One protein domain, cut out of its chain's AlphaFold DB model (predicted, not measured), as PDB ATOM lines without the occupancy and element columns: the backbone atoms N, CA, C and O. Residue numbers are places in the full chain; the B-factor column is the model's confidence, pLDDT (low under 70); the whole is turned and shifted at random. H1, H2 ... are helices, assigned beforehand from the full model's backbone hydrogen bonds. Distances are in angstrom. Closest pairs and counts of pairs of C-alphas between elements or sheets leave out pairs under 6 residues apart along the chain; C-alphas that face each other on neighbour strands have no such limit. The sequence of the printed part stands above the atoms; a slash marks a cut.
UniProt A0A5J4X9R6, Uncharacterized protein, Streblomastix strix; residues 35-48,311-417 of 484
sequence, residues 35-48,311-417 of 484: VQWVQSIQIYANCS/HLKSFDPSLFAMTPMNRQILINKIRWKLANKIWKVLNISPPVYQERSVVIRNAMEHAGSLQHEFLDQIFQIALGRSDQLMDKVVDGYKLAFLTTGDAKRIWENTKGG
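Overview. This is residues 35 to 48 and 311 to 417 of the 484 residues of an uncharacterized protein of Streblomastix strix (UniProt A0A5J4X9R6). A long helical hairpin, H5 folded back beside H4, makes the body, and the shorter H2 packs on one side of it, over both long helices. H1, a separate piece before a cut, lies alongside on another side, and the tiny H3 sits beside H4. The 121 printed residues include five named helices, in the order H1 to H5, and no named strand; the class is all helix. The whole is compact, with a radius of gyration of the C-alphas of 15.0 A and spans of 50 by 36 by 29 A.

Arrangement. H5, residues 389 to 415, and H4, residues 358 to 382, form a hairpin and touch at a shallow tilt of 25 degrees, opposite ways; their closest C-alphas, Ala 363 and Thr 403, are 5.1 A apart. H2, residues 324 to 334, touches residues 392 to 399 of H5 at a steep tilt of 47 degrees, the closest C-alphas being Leu 330 and Asp 395, 7.0 A. H2 touches residues 366 to 373 of H4 at a shallow tilt of 25 degrees, with C-alphas 334 and 373 closest at 5.4 A. H1, residues 35 to 47, only just touches H4, with 3 pairs of C-alphas within 8 A, closest Val 38 and Ala 367 at 6.7 A. H3, residues 339 to 342, only just touches H4, also with 3 pairs, closest Ala 339 and His 372 at 6.0 A. H1 and H3 are apart. Every O i to N i+4 pair is within hydrogen-bond range in H1, H2, H4 and H5; H3 is too short for one.

Along the chain. H5 runs 38.2 A from C-alpha 389 at (44.095, 18.941, 16.398) to C-alpha 415 at (7.917, 26.680, 6.798). H4 is 36.1 A long, H1 17.6 A, H2 15.6 A and H3 5.4 A. H1 begins at C-alpha 35, (33.375, 32.792, 7.925).

Size, cuts and confidence. The farthest C-alphas, Gly 384 and Gly 417, are 50.5 A apart. Residues 49 to 310 are not printed, and C-alphas 48 and 311 are 30.4 A apart across the cut. The link from H3 to H4, residues 343 to 357, is long. Confidence is under 70 at residues 35 to 48, 350 to 356 and 416 to 417.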
ATOM      1  N   VAL A  35      33.980  31.573   7.362       44.47
ATOM      2  CA  VAL A  35      33.375  32.792   7.925       44.47
ATOM      3  C   VAL A  35      32.140  33.202   7.125       44.47
ATOM      4  O   VAL A  35      31.116  33.529   7.720       44.47
ATOM      5  N   GLN A  36      32.175  33.104   5.797       41.41
ATOM      6  CA  GLN A  36      31.047  33.434   4.931       41.41
ATOM      7  C   GLN A  36      29.934  32.384   4.993       41.41
ATOM      8  O   GLN A  36      28.769  32.744   4.854       41.41
ATOM      9  N   TRP A  37      30.238  31.117   5.292       45.16
ATOM     10  CA  TRP A  37      29.236  30.084   5.581       45.16
ATOM     11  C   TRP A  37      28.518  30.347   6.912       45.16
ATOM     12  O   TRP A  37      27.289  30.337   6.955       45.16
ATOM     13  N   VAL A  38      29.258  30.682   7.975       48.72
ATOM     14  CA  VAL A  38      28.685  31.054   9.283       48.72
ATOM     15  C   VAL A  38      27.912  32.375   9.195       48.72
ATOM     16  O   VAL A  38      26.805  32.468   9.716       48.72
ATOM     17  N   GLN A  39      28.427  33.372   8.470       44.97
ATOM     18  CA  GLN A  39      27.709  34.620   8.191       44.97
ATOM     19  C   GLN A  39      26.469  34.379   7.331       44.97
ATOM     20  O   GLN A  39      25.439  34.982   7.597       44.97
ATOM     21  N   SER A  40      26.517  33.471   6.353       46.47
ATOM     22  CA  SER A  40      25.338  33.104   5.560       46.47
ATOM     23  C   SER A  40      24.281  32.415   6.415       46.47
ATOM     24  O   SER A  40      23.107  32.686   6.213       46.47
ATOM     25  N   ILE A  41      24.661  31.584   7.393       47.38
ATOM     26  CA  ILE A  41      23.724  30.991   8.363       47.38
ATOM     27  C   ILE A  41      23.156  32.060   9.302       47.38
ATOM     28  O   ILE A  41      21.954  32.067   9.538       47.38
ATOM     29  N   GLN A  42      23.976  33.001   9.783       48.12
ATOM     30  CA  GLN A  42      23.528  34.137  10.598       48.12
ATOM     31  C   GLN A  42      22.542  35.031   9.824       48.12
ATOM     32  O   GLN A  42      21.514  35.442  10.355       48.12
ATOM     33  N   ILE A  43      22.843  35.313   8.553       46.34
ATOM     34  CA  ILE A  43      21.994  36.083   7.642       46.34
ATOM     35  C   ILE A  43      20.718  35.298   7.339       46.34
ATOM     36  O   ILE A  43      19.647  35.867   7.454       46.34
ATOM     37  N   TYR A  44      20.784  33.994   7.051       40.53
ATOM     38  CA  TYR A  44      19.595  33.165   6.828       40.53
ATOM     39  C   TYR A  44      18.726  33.023   8.080       40.53
ATOM     40  O   TYR A  44      17.512  33.066   7.955       40.53
ATOM     41  N   ALA A  45      19.295  32.908   9.281       44.66
ATOM     42  CA  ALA A  45      18.525  32.892  10.527       44.66
ATOM     43  C   ALA A  45      17.817  34.236  10.775       44.66
ATOM     44  O   ALA A  45      16.675  34.255  11.227       44.66
ATOM     45  N   ASN A  46      18.457  35.351  10.408       42.59
ATOM     46  CA  ASN A  46      17.864  36.687  10.486       42.59
ATOM     47  C   ASN A  46      16.877  36.985   9.335       42.59
ATOM     48  O   ASN A  46      15.949  37.768   9.516       42.59
ATOM     49  N   CYS A  47      17.052  36.366   8.163       37.03
ATOM     50  CA  CYS A  47      16.226  36.558   6.966       37.03
ATOM     51  C   CYS A  47      15.085  35.534   6.832       37.03
ATOM     52  O   CYS A  47      14.104  35.817   6.155       37.03
ATOM     53  N   SER A  48      15.152  34.365   7.479       36.06
ATOM     54  CA  SER A  48      14.095  33.340   7.406       36.06
ATOM     55  C   SER A  48      12.807  33.757   8.125       36.06
ATOM     56  O   SER A  48      11.806  33.060   8.006       36.06
ATOM     57  N   HIS A 311      25.320   5.298   9.223       92.06
ATOM     58  CA  HIS A 311      26.006   5.337   7.935       92.06
ATOM     59  C   HIS A 311      25.898   6.744   7.333       92.06
ATOM     60  O   HIS A 311      24.808   7.314   7.266       92.06
ATOM     61  N   LEU A 312      27.009   7.294   6.830       86.81
ATOM     62  CA  LEU A 312      27.071   8.689   6.382       86.81
ATOM     63  C   LEU A 312      26.075   9.001   5.249       86.81
ATOM     64  O   LEU A 312      25.580  10.117   5.133       86.81
ATOM     65  N   LYS A 313      25.761   7.998   4.415       89.56
ATOM     66  CA  LYS A 313      24.817   8.112   3.288       89.56
ATOM     67  C   LYS A 313      23.359   8.270   3.722       89.56
ATOM     68  O   LYS A 313      22.562   8.786   2.948       89.56
ATOM     69  N   SER A 314      23.017   7.792   4.913       90.62
ATOM     70  CA  SER A 314      21.669   7.847   5.488       90.62
ATOM     71  C   SER A 314      21.590   8.794   6.683       90.62
ATOM     72  O   SER A 314      20.575   8.817   7.374       90.62
ATOM     73  N   PHE A 315      22.669   9.522   6.976       89.00
ATOM     74  CA  PHE A 315      22.721  10.421   8.115       89.00
ATOM     75  C   PHE A 315      21.777  11.602   7.894       89.00
ATOM     76  O   PHE A 315      21.927  12.353   6.929       89.00
ATOM     77  N   ASP A 316      20.832  11.777   8.815       88.00
ATOM     78  CA  ASP A 316      19.997  12.967   8.879       88.00
ATOM     79  C   ASP A 316      20.474  13.877  10.024       88.00
ATOM     80  O   ASP A 316      20.303  13.524  11.197       88.00
ATOM     81  N   PRO A 317      21.031  15.064   9.720       83.12
ATOM     82  CA  PRO A 317      21.466  16.013  10.738       83.12
ATOM     83  C   PRO A 317      20.377  16.410  11.743       83.12
ATOM     84  O   PRO A 317      20.710  16.739  12.877       83.12
ATOM     85  N   SER A 318      19.083  16.372  11.385       85.12
ATOM     86  CA  SER A 318      18.008  16.694  12.344       85.12
ATOM     87  C   SER A 318      17.787  15.615  13.402       85.12
ATOM     88  O   SER A 318      17.259  15.924  14.473       85.12
ATOM     89  N   LEU A 319      18.207  14.375  13.132       88.88
ATOM     90  CA  LEU A 319      18.163  13.278  14.100       88.88
ATOM     91  C   LEU A 319      19.361  13.300  15.052       88.88
ATOM     92  O   LEU A 319      19.324  12.649  16.096       88.88
ATOM     93  N   PHE A 320      20.408  14.070  14.735       90.00
ATOM     94  CA  PHE A 320      21.530  14.255  15.642       90.00
ATOM     95  C   PHE A 320      21.094  15.106  16.838       90.00
ATOM     96  O   PHE A 320      20.949  16.329  16.767       90.00
ATOM     97  N   ALA A 321      20.858  14.433  17.959       87.88
ATOM     98  CA  ALA A 321      20.474  15.048  19.212       87.88
ATOM     99  C   ALA A 321      21.532  14.768  20.276       87.88
ATOM    100  O   ALA A 321      22.061  13.665  20.397       87.88
ATOM    101  N   MET A 322      21.814  15.781  21.084       91.62
ATOM    102  CA  MET A 322      22.668  15.666  22.253       91.62
ATOM    103  C   MET A 322      21.894  16.192  23.455       91.62
ATOM    104  O   MET A 322      21.196  17.203  23.357       91.62
ATOM    105  N   THR A 323      22.007  15.515  24.598       92.12
ATOM    106  CA  THR A 323      21.397  16.000  25.844       92.12
ATOM    107  C   THR A 323      21.910  17.410  26.159       92.12
ATOM    108  O   THR A 323      23.103  17.655  25.932       92.12
ATOM    109  N   PRO A 324      21.099  18.301  26.756       87.56
ATOM    110  CA  PRO A 324      21.535  19.652  27.121       87.56
ATOM    111  C   PRO A 324      22.846  19.686  27.924       87.56
ATOM    112  O   PRO A 324      23.704  20.525  27.668       87.56
ATOM    113  N   MET A 325      23.049  18.719  28.826       90.62
ATOM    114  CA  MET A 325      24.275  18.607  29.622       90.62
ATOM    115  C   MET A 325      25.509  18.313  28.757       90.62
ATOM    116  O   MET A 325      26.471  19.077  28.771       90.62
ATOM    117  N   ASN A 326      25.475  17.243  27.952       92.38
ATOM    118  CA  ASN A 326      26.581  16.901  27.046       92.38
ATOM    119  C   ASN A 326      26.877  18.021  26.042       92.38
ATOM    120  O   ASN A 326      28.039  18.278  25.734       92.38
ATOM    121  N   ARG A 327      25.841  18.729  25.578       91.94
ATOM    122  CA  ARG A 327      25.985  19.912  24.726       91.94
ATOM    123  C   ARG A 327      26.782  21.003  25.438       91.94
ATOM    124  O   ARG A 327      27.727  21.527  24.856       91.94
ATOM    125  N   GLN A 328      26.443  21.329  26.686       91.50
ATOM    126  CA  GLN A 328      27.173  22.344  27.446       91.50
ATOM    127  C   GLN A 328      28.619  21.918  27.728       91.50
ATOM    128  O   GLN A 328      29.526  22.746  27.660       91.50
ATOM    129  N   ILE A 329      28.848  20.631  28.007       94.06
ATOM    130  CA  ILE A 329      30.195  20.067  28.162       94.06
ATOM    131  C   ILE A 329      30.997  20.259  26.870       94.06
ATOM    132  O   ILE A 329      32.123  20.745  26.931       94.06
ATOM    133  N   LEU A 330      30.411  19.941  25.711       93.12
ATOM    134  CA  LEU A 330      31.047  20.124  24.406       93.12
ATOM    135  C   LEU A 330      31.384  21.597  24.148       93.12
ATOM    136  O   LEU A 330      32.528  21.905  23.832       93.12
ATOM    137  N   ILE A 331      30.425  22.504  24.357       91.62
ATOM    138  CA  ILE A 331      30.620  23.955  24.204       91.62
ATOM    139  C   ILE A 331      31.750  24.448  25.109       91.62
ATOM    140  O   ILE A 331      32.649  25.155  24.662       91.62
ATOM    141  N   ASN A 332      31.753  24.042  26.378       92.00
ATOM    142  CA  ASN A 332      32.796  24.431  27.320       92.00
ATOM    143  C   ASN A 332      34.170  23.868  26.938       92.00
ATOM    144  O   ASN A 332      35.169  24.548  27.166       92.00
ATOM    145  N   LYS A 333      34.216  22.658  26.362       93.50
ATOM    146  CA  LYS A 333      35.447  21.999  25.916       93.50
ATOM    147  C   LYS A 333      36.109  22.748  24.757       93.50
ATOM    148  O   LYS A 333      37.316  22.952  24.798       93.50
ATOM    149  N   ILE A 334      35.327  23.184  23.771       90.81
ATOM    150  CA  ILE A 334      35.836  23.864  22.565       90.81
ATOM    151  C   ILE A 334      36.004  25.382  22.736       90.81
ATOM    152  O   ILE A 334      36.578  26.078  21.898       90.81
ATOM    153  N   ARG A 335      35.469  25.951  23.822       89.75
ATOM    154  CA  ARG A 335      35.494  27.398  24.032       89.75
ATOM    155  C   ARG A 335      36.905  27.886  24.339       89.75
ATOM    156  O   ARG A 335      37.391  27.812  25.470       89.75
ATOM    157  N   TRP A 336      37.513  28.532  23.353       91.12
ATOM    158  CA  TRP A 336      38.796  29.194  23.531       91.12
ATOM    159  C   TRP A 336      38.653  30.567  24.189       91.12
ATOM    160  O   TRP A 336      38.206  31.538  23.573       91.12
ATOM    161  N   LYS A 337      39.069  30.663  25.459       87.19
ATOM    162  CA  LYS A 337      38.964  31.885  26.283       87.19
ATOM    163  C   LYS A 337      39.697  33.094  25.694       87.19
ATOM    164  O   LYS A 337      39.284  34.226  25.925       87.19
ATOM    165  N   LEU A 338      40.784  32.869  24.953       87.62
ATOM    166  CA  LEU A 338      41.579  33.948  24.357       87.62
ATOM    167  C   LEU A 338      40.991  34.470  23.043       87.62
ATOM    168  O   LEU A 338      41.379  35.559  22.628       87.62
ATOM    169  N   ALA A 339      40.028  33.767  22.433       86.31
ATOM    170  CA  ALA A 339      39.425  34.192  21.171       86.31
ATOM    171  C   ALA A 339      38.875  35.620  21.266       86.31
ATOM    172  O   ALA A 339      39.171  36.433  20.402       86.31
ATOM    173  N   ASN A 340      38.206  35.965  22.376       85.44
ATOM    174  CA  ASN A 340      37.614  37.291  22.591       85.44
ATOM    175  C   ASN A 340      38.624  38.441  22.709       85.44
ATOM    176  O   ASN A 340      38.234  39.600  22.582       85.44
ATOM    177  N   LYS A 341      39.916  38.148  22.922       89.25
ATOM    178  CA  LYS A 341      40.978  39.164  22.857       89.25
ATOM    179  C   LYS A 341      41.367  39.512  21.421       89.25
ATOM    180  O   LYS A 341      41.831  40.618  21.179       89.25
ATOM    181  N   ILE A 342      41.207  38.568  20.495       84.44
ATOM    182  CA  ILE A 342      41.643  38.687  19.096       84.44
ATOM    183  C   ILE A 342      40.453  39.028  18.194       84.44
ATOM    184  O   ILE A 342      40.564  39.843  17.284       84.44
ATOM    185  N   TRP A 343      39.300  38.423  18.466       85.81
ATOM    186  CA  TRP A 343      38.086  38.541  17.679       85.81
ATOM    187  C   TRP A 343      36.878  38.637  18.601       85.81
ATOM    188  O   TRP A 343      36.736  37.834  19.515       85.81
ATOM    189  N   LYS A 344      35.969  39.584  18.359       87.00
ATOM    190  CA  LYS A 344      34.726  39.688  19.138       87.00
ATOM    191  C   LYS A 344      33.765  38.570  18.726       87.00
ATOM    192  O   LYS A 344      32.891  38.786  17.889       87.00
ATOM    193  N   VAL A 345      33.959  37.374  19.279       87.50
ATOM    194  CA  VAL A 345      33.050  36.245  19.081       87.50
ATOM    195  C   VAL A 345      31.794  36.480  19.914       87.50
ATOM    196  O   VAL A 345      31.849  36.981  21.040       87.50
ATOM    197  N   LEU A 346      30.637  36.165  19.334       80.25
ATOM    198  CA  LEU A 346      29.354  36.350  19.993       80.25
ATOM    199  C   LEU A 346      29.270  35.431  21.222       80.25
ATOM    200  O   LEU A 346      29.223  34.211  21.084       80.25
ATOM    201  N   ASN A 347      29.243  36.020  22.418       81.56
ATOM    202  CA  ASN A 347      29.067  35.285  23.666       81.56
ATOM    203  C   ASN A 347      27.594  35.332  24.071       81.56
ATOM    204  O   ASN A 347      27.110  36.345  24.576       81.56
ATOM    205  N   ILE A 348      26.880  34.245  23.812       81.88
ATOM    206  CA  ILE A 348      25.471  34.120  24.171       81.88
ATOM    207  C   ILE A 348      25.409  33.490  25.552       81.88
ATOM    208  O   ILE A 348      26.011  32.447  25.791       81.88
ATOM    209  N   SER A 349      24.712  34.148  26.475       76.38
ATOM    210  CA  SER A 349      24.529  33.599  27.820       76.38
ATOM    211  C   SER A 349      23.725  32.290  27.762       76.38
ATOM    212  O   SER A 349      22.946  32.097  26.822       76.38
ATOM    213  N   PRO A 350      23.850  31.400  28.759       67.94
ATOM    214  CA  PRO A 350      22.972  30.240  28.872       67.94
ATOM    215  C   PRO A 350      21.490  30.655  28.845       67.94
ATOM    216  O   PRO A 350      21.161  31.780  29.248       67.94
ATOM    217  N   PRO A 351      20.586  29.799  28.343       67.19
ATOM    218  CA  PRO A 351      19.164  30.111  28.302       67.19
ATOM    219  C   PRO A 351      18.622  30.322  29.720       67.19
ATOM    220  O   PRO A 351      18.885  29.527  30.623       67.19
ATOM    221  N   VAL A 352      17.834  31.383  29.905       68.38
ATOM    222  CA  VAL A 352      17.055  31.579  31.133       68.38
ATOM    223  C   VAL A 352      15.778  30.748  31.007       68.38
ATOM    224  O   VAL A 352      15.178  30.663  29.931       68.38
ATOM    225  N   TYR A 353      15.370  30.095  32.094       51.44
ATOM    226  CA  TYR A 353      14.138  29.308  32.143       51.44
ATOM    227  C   TYR A 353      12.958  30.179  31.652       51.44
ATOM    228  O   TYR A 353      12.740  31.240  32.227       51.44
ATOM    229  N   GLN A 354      12.225  29.735  30.613       58.16
ATOM    230  CA  GLN A 354      11.094  30.402  29.903       58.16
ATOM    231  C   GLN A 354      11.378  31.127  28.567       58.16
ATOM    232  O   GLN A 354      10.466  31.736  28.000       58.16
ATOM    233  N   GLU A 355      12.578  31.050  27.994       67.50
ATOM    234  CA  GLU A 355      12.835  31.704  26.702       67.50
ATOM    235  C   GLU A 355      12.080  31.031  25.531       67.50
ATOM    236  O   GLU A 355      12.179  29.824  25.312       67.50
ATOM    237  N   ARG A 356      11.304  31.808  24.760       59.72
ATOM    238  CA  ARG A 356      10.351  31.282  23.754       59.72
ATOM    239  C   ARG A 356      10.992  30.670  22.505       59.72
ATOM    240  O   ARG A 356      10.309  29.980  21.757       59.72
ATOM    241  N   SER A 357      12.278  30.915  22.256       75.88
ATOM    242  CA  SER A 357      12.979  30.463  21.047       75.88
ATOM    243  C   SER A 357      14.297  29.757  21.366       75.88
ATOM    244  O   SER A 357      15.334  30.041  20.766       75.88
ATOM    245  N   VAL A 358      14.239  28.782  22.284       82.19
ATOM    246  CA  VAL A 358      15.388  27.945  22.679       82.19
ATOM    247  C   VAL A 358      16.178  27.451  21.462       82.19
ATOM    248  O   VAL A 358      17.397  27.542  21.464       82.19
ATOM    249  N   VAL A 359      15.511  27.019  20.384       81.88
ATOM    250  CA  VAL A 359      16.179  26.512  19.168       81.88
ATOM    251  C   VAL A 359      16.992  27.594  18.437       81.88
ATOM    252  O   VAL A 359      18.108  27.324  18.004       81.88
ATOM    253  N   ILE A 360      16.482  28.828  18.339       79.88
ATOM    254  CA  ILE A 360      17.190  29.940  17.677       79.88
ATOM    255  C   ILE A 360      18.424  30.328  18.484       79.88
ATOM    256  O   ILE A 360      19.526  30.380  17.939       79.88
ATOM    257  N   ARG A 361      18.258  30.541  19.795       84.56
ATOM    258  CA  ARG A 361      19.388  30.846  20.680       84.56
ATOM    259  C   ARG A 361      20.428  29.734  20.621       84.56
ATOM    260  O   ARG A 361      21.617  30.013  20.505       84.56
ATOM    261  N   ASN A 362      19.968  28.488  20.643       87.00
ATOM    262  CA  ASN A 362      20.822  27.322  20.568       87.00
ATOM    263  C   ASN A 362      21.686  27.310  19.302       87.00
ATOM    264  O   ASN A 362      22.894  27.098  19.407       87.00
ATOM    265  N   ALA A 363      21.085  27.568  18.139       86.50
ATOM    266  CA  ALA A 363      21.803  27.648  16.872       86.50
ATOM    267  C   ALA A 363      22.843  28.779  16.883       86.50
ATOM    268  O   ALA A 363      23.967  28.599  16.414       86.50
ATOM    269  N   MET A 364      22.498  29.937  17.454       85.25
ATOM    270  CA  MET A 364      23.428  31.060  17.564       85.25
ATOM    271  C   MET A 364      24.583  30.768  18.539       85.25
ATOM    272  O   MET A 364      25.727  31.127  18.261       85.25
ATOM    273  N   GLU A 365      24.314  30.096  19.661       89.06
ATOM    274  CA  GLU A 365      25.332  29.709  20.646       89.06
ATOM    275  C   GLU A 365      26.318  28.715  20.027       89.06
ATOM    276  O   GLU A 365      27.535  28.843  20.191       89.06
ATOM    277  N   HIS A 366      25.809  27.754  19.252       89.62
ATOM    278  CA  HIS A 366      26.652  26.833  18.505       89.62
ATOM    279  C   HIS A 366      27.467  27.536  17.426       89.62
ATOM    280  O   HIS A 366      28.648  27.246  17.277       89.62
ATOM    281  N   ALA A 367      26.880  28.484  16.694       88.00
ATOM    282  CA  ALA A 367      27.608  29.258  15.693       88.00
ATOM    283  C   ALA A 367      28.766  30.053  16.321       88.00
ATOM    284  O   ALA A 367      29.880  30.029  15.795       88.00
ATOM    285  N   GLY A 368      28.541  30.697  17.471       88.81
ATOM    286  CA  GLY A 368      29.602  31.367  18.231       88.81
ATOM    287  C   GLY A 368      30.668  30.386  18.724       88.81
ATOM    288  O   GLY A 368      31.864  30.615  18.560       88.81
ATOM    289  N   SER A 369      30.252  29.238  19.254       90.44
ATOM    290  CA  SER A 369      31.173  28.216  19.766       90.44
ATOM    291  C   SER A 369      32.013  27.567  18.651       90.44
ATOM    292  O   SER A 369      33.194  27.303  18.854       90.44
ATOM    293  N   LEU A 370      31.461  27.406  17.443       90.94
ATOM    294  CA  LEU A 370      32.215  26.992  16.251       90.94
ATOM    295  C   LEU A 370      33.289  28.016  15.870       90.94
ATOM    296  O   LEU A 370      34.396  27.628  15.508       90.94
ATOM    297  N   GLN A 371      32.999  29.318  15.969       87.81
ATOM    298  CA  GLN A 371      34.011  30.353  15.721       87.81
ATOM    299  C   GLN A 371      35.163  30.265  16.728       87.81
ATOM    300  O   GLN A 371      36.321  30.380  16.330       87.81
ATOM    301  N   HIS A 372      34.863  30.025  18.011       90.38
ATOM    302  CA  HIS A 372      35.893  29.787  19.026       90.38
ATOM    303  C   HIS A 372      36.790  28.598  18.664       90.38
ATOM    304  O   HIS A 372      38.011  28.719  18.750       90.38
ATOM    305  N   GLU A 373      36.188  27.490  18.235       92.50
ATOM    306  CA  GLU A 373      36.897  26.262  17.873       92.50
ATOM    307  C   GLU A 373      37.816  26.462  16.658       92.50
ATOM    308  O   GLU A 373      39.001  26.141  16.715       92.50
ATOM    309  N   PHE A 374      37.325  27.081  15.578       90.12
ATOM    310  CA  PHE A 374      38.160  27.367  14.403       90.12
ATOM    311  C   PHE A 374      39.327  28.304  14.724       90.12
ATOM    312  O   PHE A 374      40.444  28.084  14.252       90.12
ATOM    313  N   LEU A 375      39.090  29.344  15.528       90.00
ATOM    314  CA  LEU A 375      40.146  30.268  15.942       90.00
ATOM    315  C   LEU A 375      41.218  29.563  16.780       90.00
ATOM    316  O   LEU A 375      42.406  29.820  16.578       90.00
ATOM    317  N   ASP A 376      40.819  28.659  17.677       91.94
ATOM    318  CA  ASP A 376      41.764  27.854  18.449       91.94
ATOM    319  C   ASP A 376      42.570  26.921  17.550       91.94
ATOM    320  O   ASP A 376      43.791  26.891  17.658       91.94
ATOM    321  N   GLN A 377      41.933  26.225  16.604       91.38
ATOM    322  CA  GLN A 377      42.640  25.364  15.652       91.38
ATOM    323  C   GLN A 377      43.688  26.145  14.852       91.38
ATOM    324  O   GLN A 377      44.849  25.739  14.813       91.38
ATOM    325  N   ILE A 378      43.326  27.298  14.278       88.62
ATOM    326  CA  ILE A 378      44.271  28.165  13.550       88.62
ATOM    327  C   ILE A 378      45.438  28.571  14.457       88.62
ATOM    328  O   ILE A 378      46.597  28.532  14.040       88.62
ATOM    329  N   PHE A 379      45.148  28.926  15.710       89.69
ATOM    330  CA  PHE A 379      46.163  29.303  16.683       89.69
ATOM    331  C   PHE A 379      47.099  28.137  17.044       89.69
ATOM    332  O   PHE A 379      48.316  28.316  17.038       89.69
ATOM    333  N   GLN A 380      46.576  26.930  17.292       91.56
ATOM    334  CA  GLN A 380      47.402  25.745  17.566       91.56
ATOM    335  C   GLN A 380      48.290  25.382  16.368       91.56
ATOM    336  O   GLN A 380      49.475  25.094  16.544       91.56
ATOM    337  N   ILE A 381      47.754  25.481  15.148       89.00
ATOM    338  CA  ILE A 381      48.508  25.264  13.907       89.00
ATOM    339  C   ILE A 381      49.646  26.281  13.783       89.00
ATOM    340  O   ILE A 381      50.777  25.904  13.476       89.00
ATOM    341  N   ALA A 382      49.382  27.560  14.063       88.25
ATOM    342  CA  ALA A 382      50.405  28.605  14.041       88.25
ATOM    343  C   ALA A 382      51.527  28.354  15.066       88.25
ATOM    344  O   ALA A 382      52.680  28.697  14.808       88.25
ATOM    345  N   LEU A 383      51.201  27.716  16.194       90.31
ATOM    346  CA  LEU A 383      52.160  27.285  17.213       90.31
ATOM    347  C   LEU A 383      52.863  25.954  16.891       90.31
ATOM    348  O   LEU A 383      53.721  25.532  17.665       90.31
ATOM    349  N   GLY A 384      52.509  25.277  15.794       92.38
ATOM    350  CA  GLY A 384      53.046  23.959  15.441       92.38
ATOM    351  C   GLY A 384      52.567  22.821  16.350       92.38
ATOM    352  O   GLY A 384      53.220  21.783  16.418       92.38
ATOM    353  N   ARG A 385      51.449  23.002  17.066       93.00
ATOM    354  CA  ARG A 385      50.864  22.002  17.973       93.00
ATOM    355  C   ARG A 385      49.730  21.260  17.268       93.00
ATOM    356  O   ARG A 385      48.630  21.789  17.137       93.00
ATOM    357  N   SER A 386      50.008  20.054  16.779       91.25
ATOM    358  CA  SER A 386      49.048  19.231  16.023       91.25
ATOM    359  C   SER A 386      48.553  17.993  16.775       91.25
ATOM    360  O   SER A 386      47.649  17.314  16.295       91.25
ATOM    361  N   ASP A 387      49.095  17.719  17.961       90.75
ATOM    362  CA  ASP A 387      48.834  16.524  18.769       90.75
ATOM    363  C   ASP A 387      47.356  16.372  19.162       90.75
ATOM    364  O   ASP A 387      46.838  15.261  19.184       90.75
ATOM    365  N   GLN A 388      46.657  17.487  19.392       89.50
ATOM    366  CA  GLN A 388      45.234  17.512  19.771       89.50
ATOM    367  C   GLN A 388      44.314  18.030  18.661       89.50
ATOM    368  O   GLN A 388      43.119  18.232  18.887       89.50
ATOM    369  N   LEU A 389      44.852  18.288  17.465       89.50
ATOM    370  CA  LEU A 389      44.095  18.941  16.398       89.50
ATOM    371  C   LEU A 389      42.924  18.070  15.929       89.50
ATOM    372  O   LEU A 389      41.829  18.581  15.723       89.50
ATOM    373  N   MET A 390      43.129  16.758  15.811       87.75
ATOM    374  CA  MET A 390      42.079  15.844  15.357       87.75
ATOM    375  C   MET A 390      40.924  15.715  16.354       87.75
ATOM    376  O   MET A 390      39.770  15.728  15.935       87.75
ATOM    377  N   ASP A 391      41.207  15.655  17.657       90.50
ATOM    378  CA  ASP A 391      40.162  15.587  18.689       90.50
ATOM    379  C   ASP A 391      39.292  16.849  18.684       90.50
ATOM    380  O   ASP A 391      38.064  16.782  18.757       90.50
ATOM    381  N   LYS A 392      39.944  18.002  18.522       91.38
ATOM    382  CA  LYS A 392      39.320  19.319  18.381       91.38
ATOM    383  C   LYS A 392      38.464  19.431  17.122       91.38
ATOM    384  O   LYS A 392      37.293  19.797  17.192       91.38
ATOM    385  N   VAL A 393      38.990  18.977  15.984       89.00
ATOM    386  CA  VAL A 393      38.233  18.848  14.730       89.00
ATOM    387  C   VAL A 393      36.983  17.993  14.928       89.00
ATOM    388  O   VAL A 393      35.900  18.387  14.498       89.00
ATOM    389  N   VAL A 394      37.103  16.840  15.589       91.50
ATOM    390  CA  VAL A 394      35.972  15.943  15.860       91.50
ATOM    391  C   VAL A 394      34.908  16.630  16.720       91.50
ATOM    392  O   VAL A 394      33.716  16.527  16.421       91.50
ATOM    393  N   ASP A 395      35.312  17.353  17.760       93.75
ATOM    394  CA  ASP A 395      34.385  18.093  18.617       93.75
ATOM    395  C   ASP A 395      33.725  19.272  17.887       93.75
ATOM    396  O   ASP A 395      32.512  19.476  18.018       93.75
ATOM    397  N   GLY A 396      34.473  19.975  17.034       92.62
ATOM    398  CA  GLY A 396      33.939  20.981  16.118       92.62
ATOM    399  C   GLY A 396      32.901  20.400  15.153       92.62
ATOM    400  O   GLY A 396      31.831  20.982  14.978       92.62
ATOM    401  N   TYR A 397      33.146  19.214  14.588       90.56
ATOM    402  CA  TYR A 397      32.180  18.524  13.723       90.56
ATOM    403  C   TYR A 397      30.906  18.114  14.466       90.56
ATOM    404  O   TYR A 397      29.808  18.332  13.953       90.56
ATOM    405  N   LYS A 398      31.018  17.577  15.690       92.56
ATOM    406  CA  LYS A 398      29.844  17.283  16.535       92.56
ATOM    407  C   LYS A 398      29.002  18.533  16.756       92.56
ATOM    408  O   LYS A 398      27.777  18.475  16.654       92.56
ATOM    409  N   LEU A 399      29.652  19.664  17.032       92.75
ATOM    410  CA  LEU A 399      28.948  20.923  17.198       92.75
ATOM    411  C   LEU A 399      28.298  21.390  15.890       92.75
ATOM    412  O   LEU A 399      27.144  21.799  15.908       92.75
ATOM    413  N   ALA A 400      28.985  21.266  14.753       91.31
ATOM    414  CA  ALA A 400      28.438  21.615  13.443       91.31
ATOM    415  C   ALA A 400      27.186  20.797  13.088       91.31
ATOM    416  O   ALA A 400      26.234  21.348  12.521       91.31
ATOM    417  N   PHE A 401      27.145  19.513  13.456       90.31
ATOM    418  CA  PHE A 401      25.942  18.694  13.305       90.31
ATOM    419  C   PHE A 401      24.790  19.204  14.172       90.31
ATOM    420  O   PHE A 401      23.678  19.326  13.660       90.31
ATOM    421  N   LEU A 402      25.049  19.586  15.429       90.75
ATOM    422  CA  LEU A 402      24.024  20.190  16.288       90.75
ATOM    423  C   LEU A 402      23.488  21.499  15.702       90.75
ATOM    424  O   LEU A 402      22.272  21.648  15.600       90.75
ATOM    425  N   THR A 403      24.366  22.399  15.246       89.62
ATOM    426  CA  THR A 403      23.961  23.667  14.618       89.62
ATOM    427  C   THR A 403      23.097  23.423  13.390       89.62
ATOM    428  O   THR A 403      22.096  24.102  13.186       89.62
ATOM    429  N   THR A 404      23.479  22.451  12.558       88.56
ATOM    430  CA  THR A 404      22.757  22.124  11.323       88.56
ATOM    431  C   THR A 404      21.391  21.518  11.635       88.56
ATOM    432  O   THR A 404      20.403  21.897  11.008       88.56
ATOM    433  N   GLY A 405      21.311  20.627  12.627       89.00
ATOM    434  CA  GLY A 405      20.051  20.072  13.113       89.00
ATOM    435  C   GLY A 405      19.130  21.143  13.705       89.00
ATOM    436  O   GLY A 405      17.950  21.184  13.362       89.00
ATOM    437  N   ASP A 406      19.660  22.053  14.530       87.88
ATOM    438  CA  ASP A 406      18.912  23.191  15.087       87.88
ATOM    439  C   ASP A 406      18.429  24.142  13.981       87.88
ATOM    440  O   ASP A 406      17.254  24.504  13.955       87.88
ATOM    441  N   ALA A 407      19.285  24.483  13.013       85.19
ATOM    442  CA  ALA A 407      18.918  25.314  11.869       85.19
ATOM    443  C   ALA A 407      17.829  24.668  10.997       85.19
ATOM    444  O   ALA A 407      16.880  25.346  10.601       85.19
ATOM    445  N   LYS A 408      17.926  23.358  10.732       87.00
ATOM    446  CA  LYS A 408      16.899  22.605   9.998       87.00
ATOM    447  C   LYS A 408      15.572  22.601  10.759       87.00
ATOM    448  O   LYS A 408      14.553  22.921  10.159       87.00
ATOM    449  N   ARG A 409      15.584  22.359  12.075       84.56
ATOM    450  CA  ARG A 409      14.381  22.446  12.921       84.56
ATOM    451  C   ARG A 409      13.743  23.835  12.892       84.56
ATOM    452  O   ARG A 409      12.527  23.939  12.792       84.56
ATOM    453  N   ILE A 410      14.542  24.905  12.964       84.62
ATOM    454  CA  ILE A 410      14.041  26.286  12.827       84.62
ATOM    455  C   ILE A 410      13.359  26.456  11.473       84.62
ATOM    456  O   ILE A 410      12.246  26.964  11.410       84.62
ATOM    457  N   TRP A 411      14.008  26.011  10.398       83.00
ATOM    458  CA  TRP A 411      13.462  26.121   9.051       83.00
ATOM    459  C   TRP A 411      12.151  25.342   8.882       83.00
ATOM    460  O   TRP A 411      11.190  25.892   8.351       83.00
ATOM    461  N   GLU A 412      12.074  24.103   9.374       84.12
ATOM    462  CA  GLU A 412      10.859  23.275   9.324       84.12
ATOM    463  C   GLU A 412       9.712  23.897  10.132       84.12
ATOM    464  O   GLU A 412       8.592  23.997   9.629       84.12
ATOM    465  N   ASN A 413       9.999  24.401  11.337       80.00
ATOM    466  CA  ASN A 413       9.011  25.072  12.188       80.00
ATOM    467  C   ASN A 413       8.474  26.363  11.556       80.00
ATOM    468  O   ASN A 413       7.300  26.692  11.719       80.00
ATOM    469  N   THR A 414       9.324  27.096  10.835       78.31
ATOM    470  CA  THR A 414       8.930  28.331  10.149       78.31
ATOM    471  C   THR A 414       8.151  28.038   8.865       78.31
ATOM    472  O   THR A 414       7.134  28.676   8.619       78.31
ATOM    473  N   LYS A 415       8.570  27.045   8.068       76.62
ATOM    474  CA  LYS A 415       7.917  26.680   6.798       76.62
ATOM    475  C   LYS A 415       6.578  25.960   6.990       76.62
ATOM    476  O   LYS A 415       5.713  26.032   6.127       76.62
ATOM    477  N   GLY A 416       6.393  25.252   8.104       64.62
ATOM    478  CA  GLY A 416       5.161  24.516   8.392       64.62
ATOM    479  C   GLY A 416       3.963  25.381   8.804       64.62
ATOM    480  O   GLY A 416       2.956  24.816   9.231       64.62
ATOM    481  N   GLY A 417       4.065  26.720   8.792       51.69
ATOM    482  CA  GLY A 417       3.013  27.640   9.260       51.69
ATOM    483  C   GLY A 417       2.619  27.465  10.739       51.69
ATOM    484  O   GLY A 417       1.700  28.114  11.231       51.69
TER     485      GLY A 417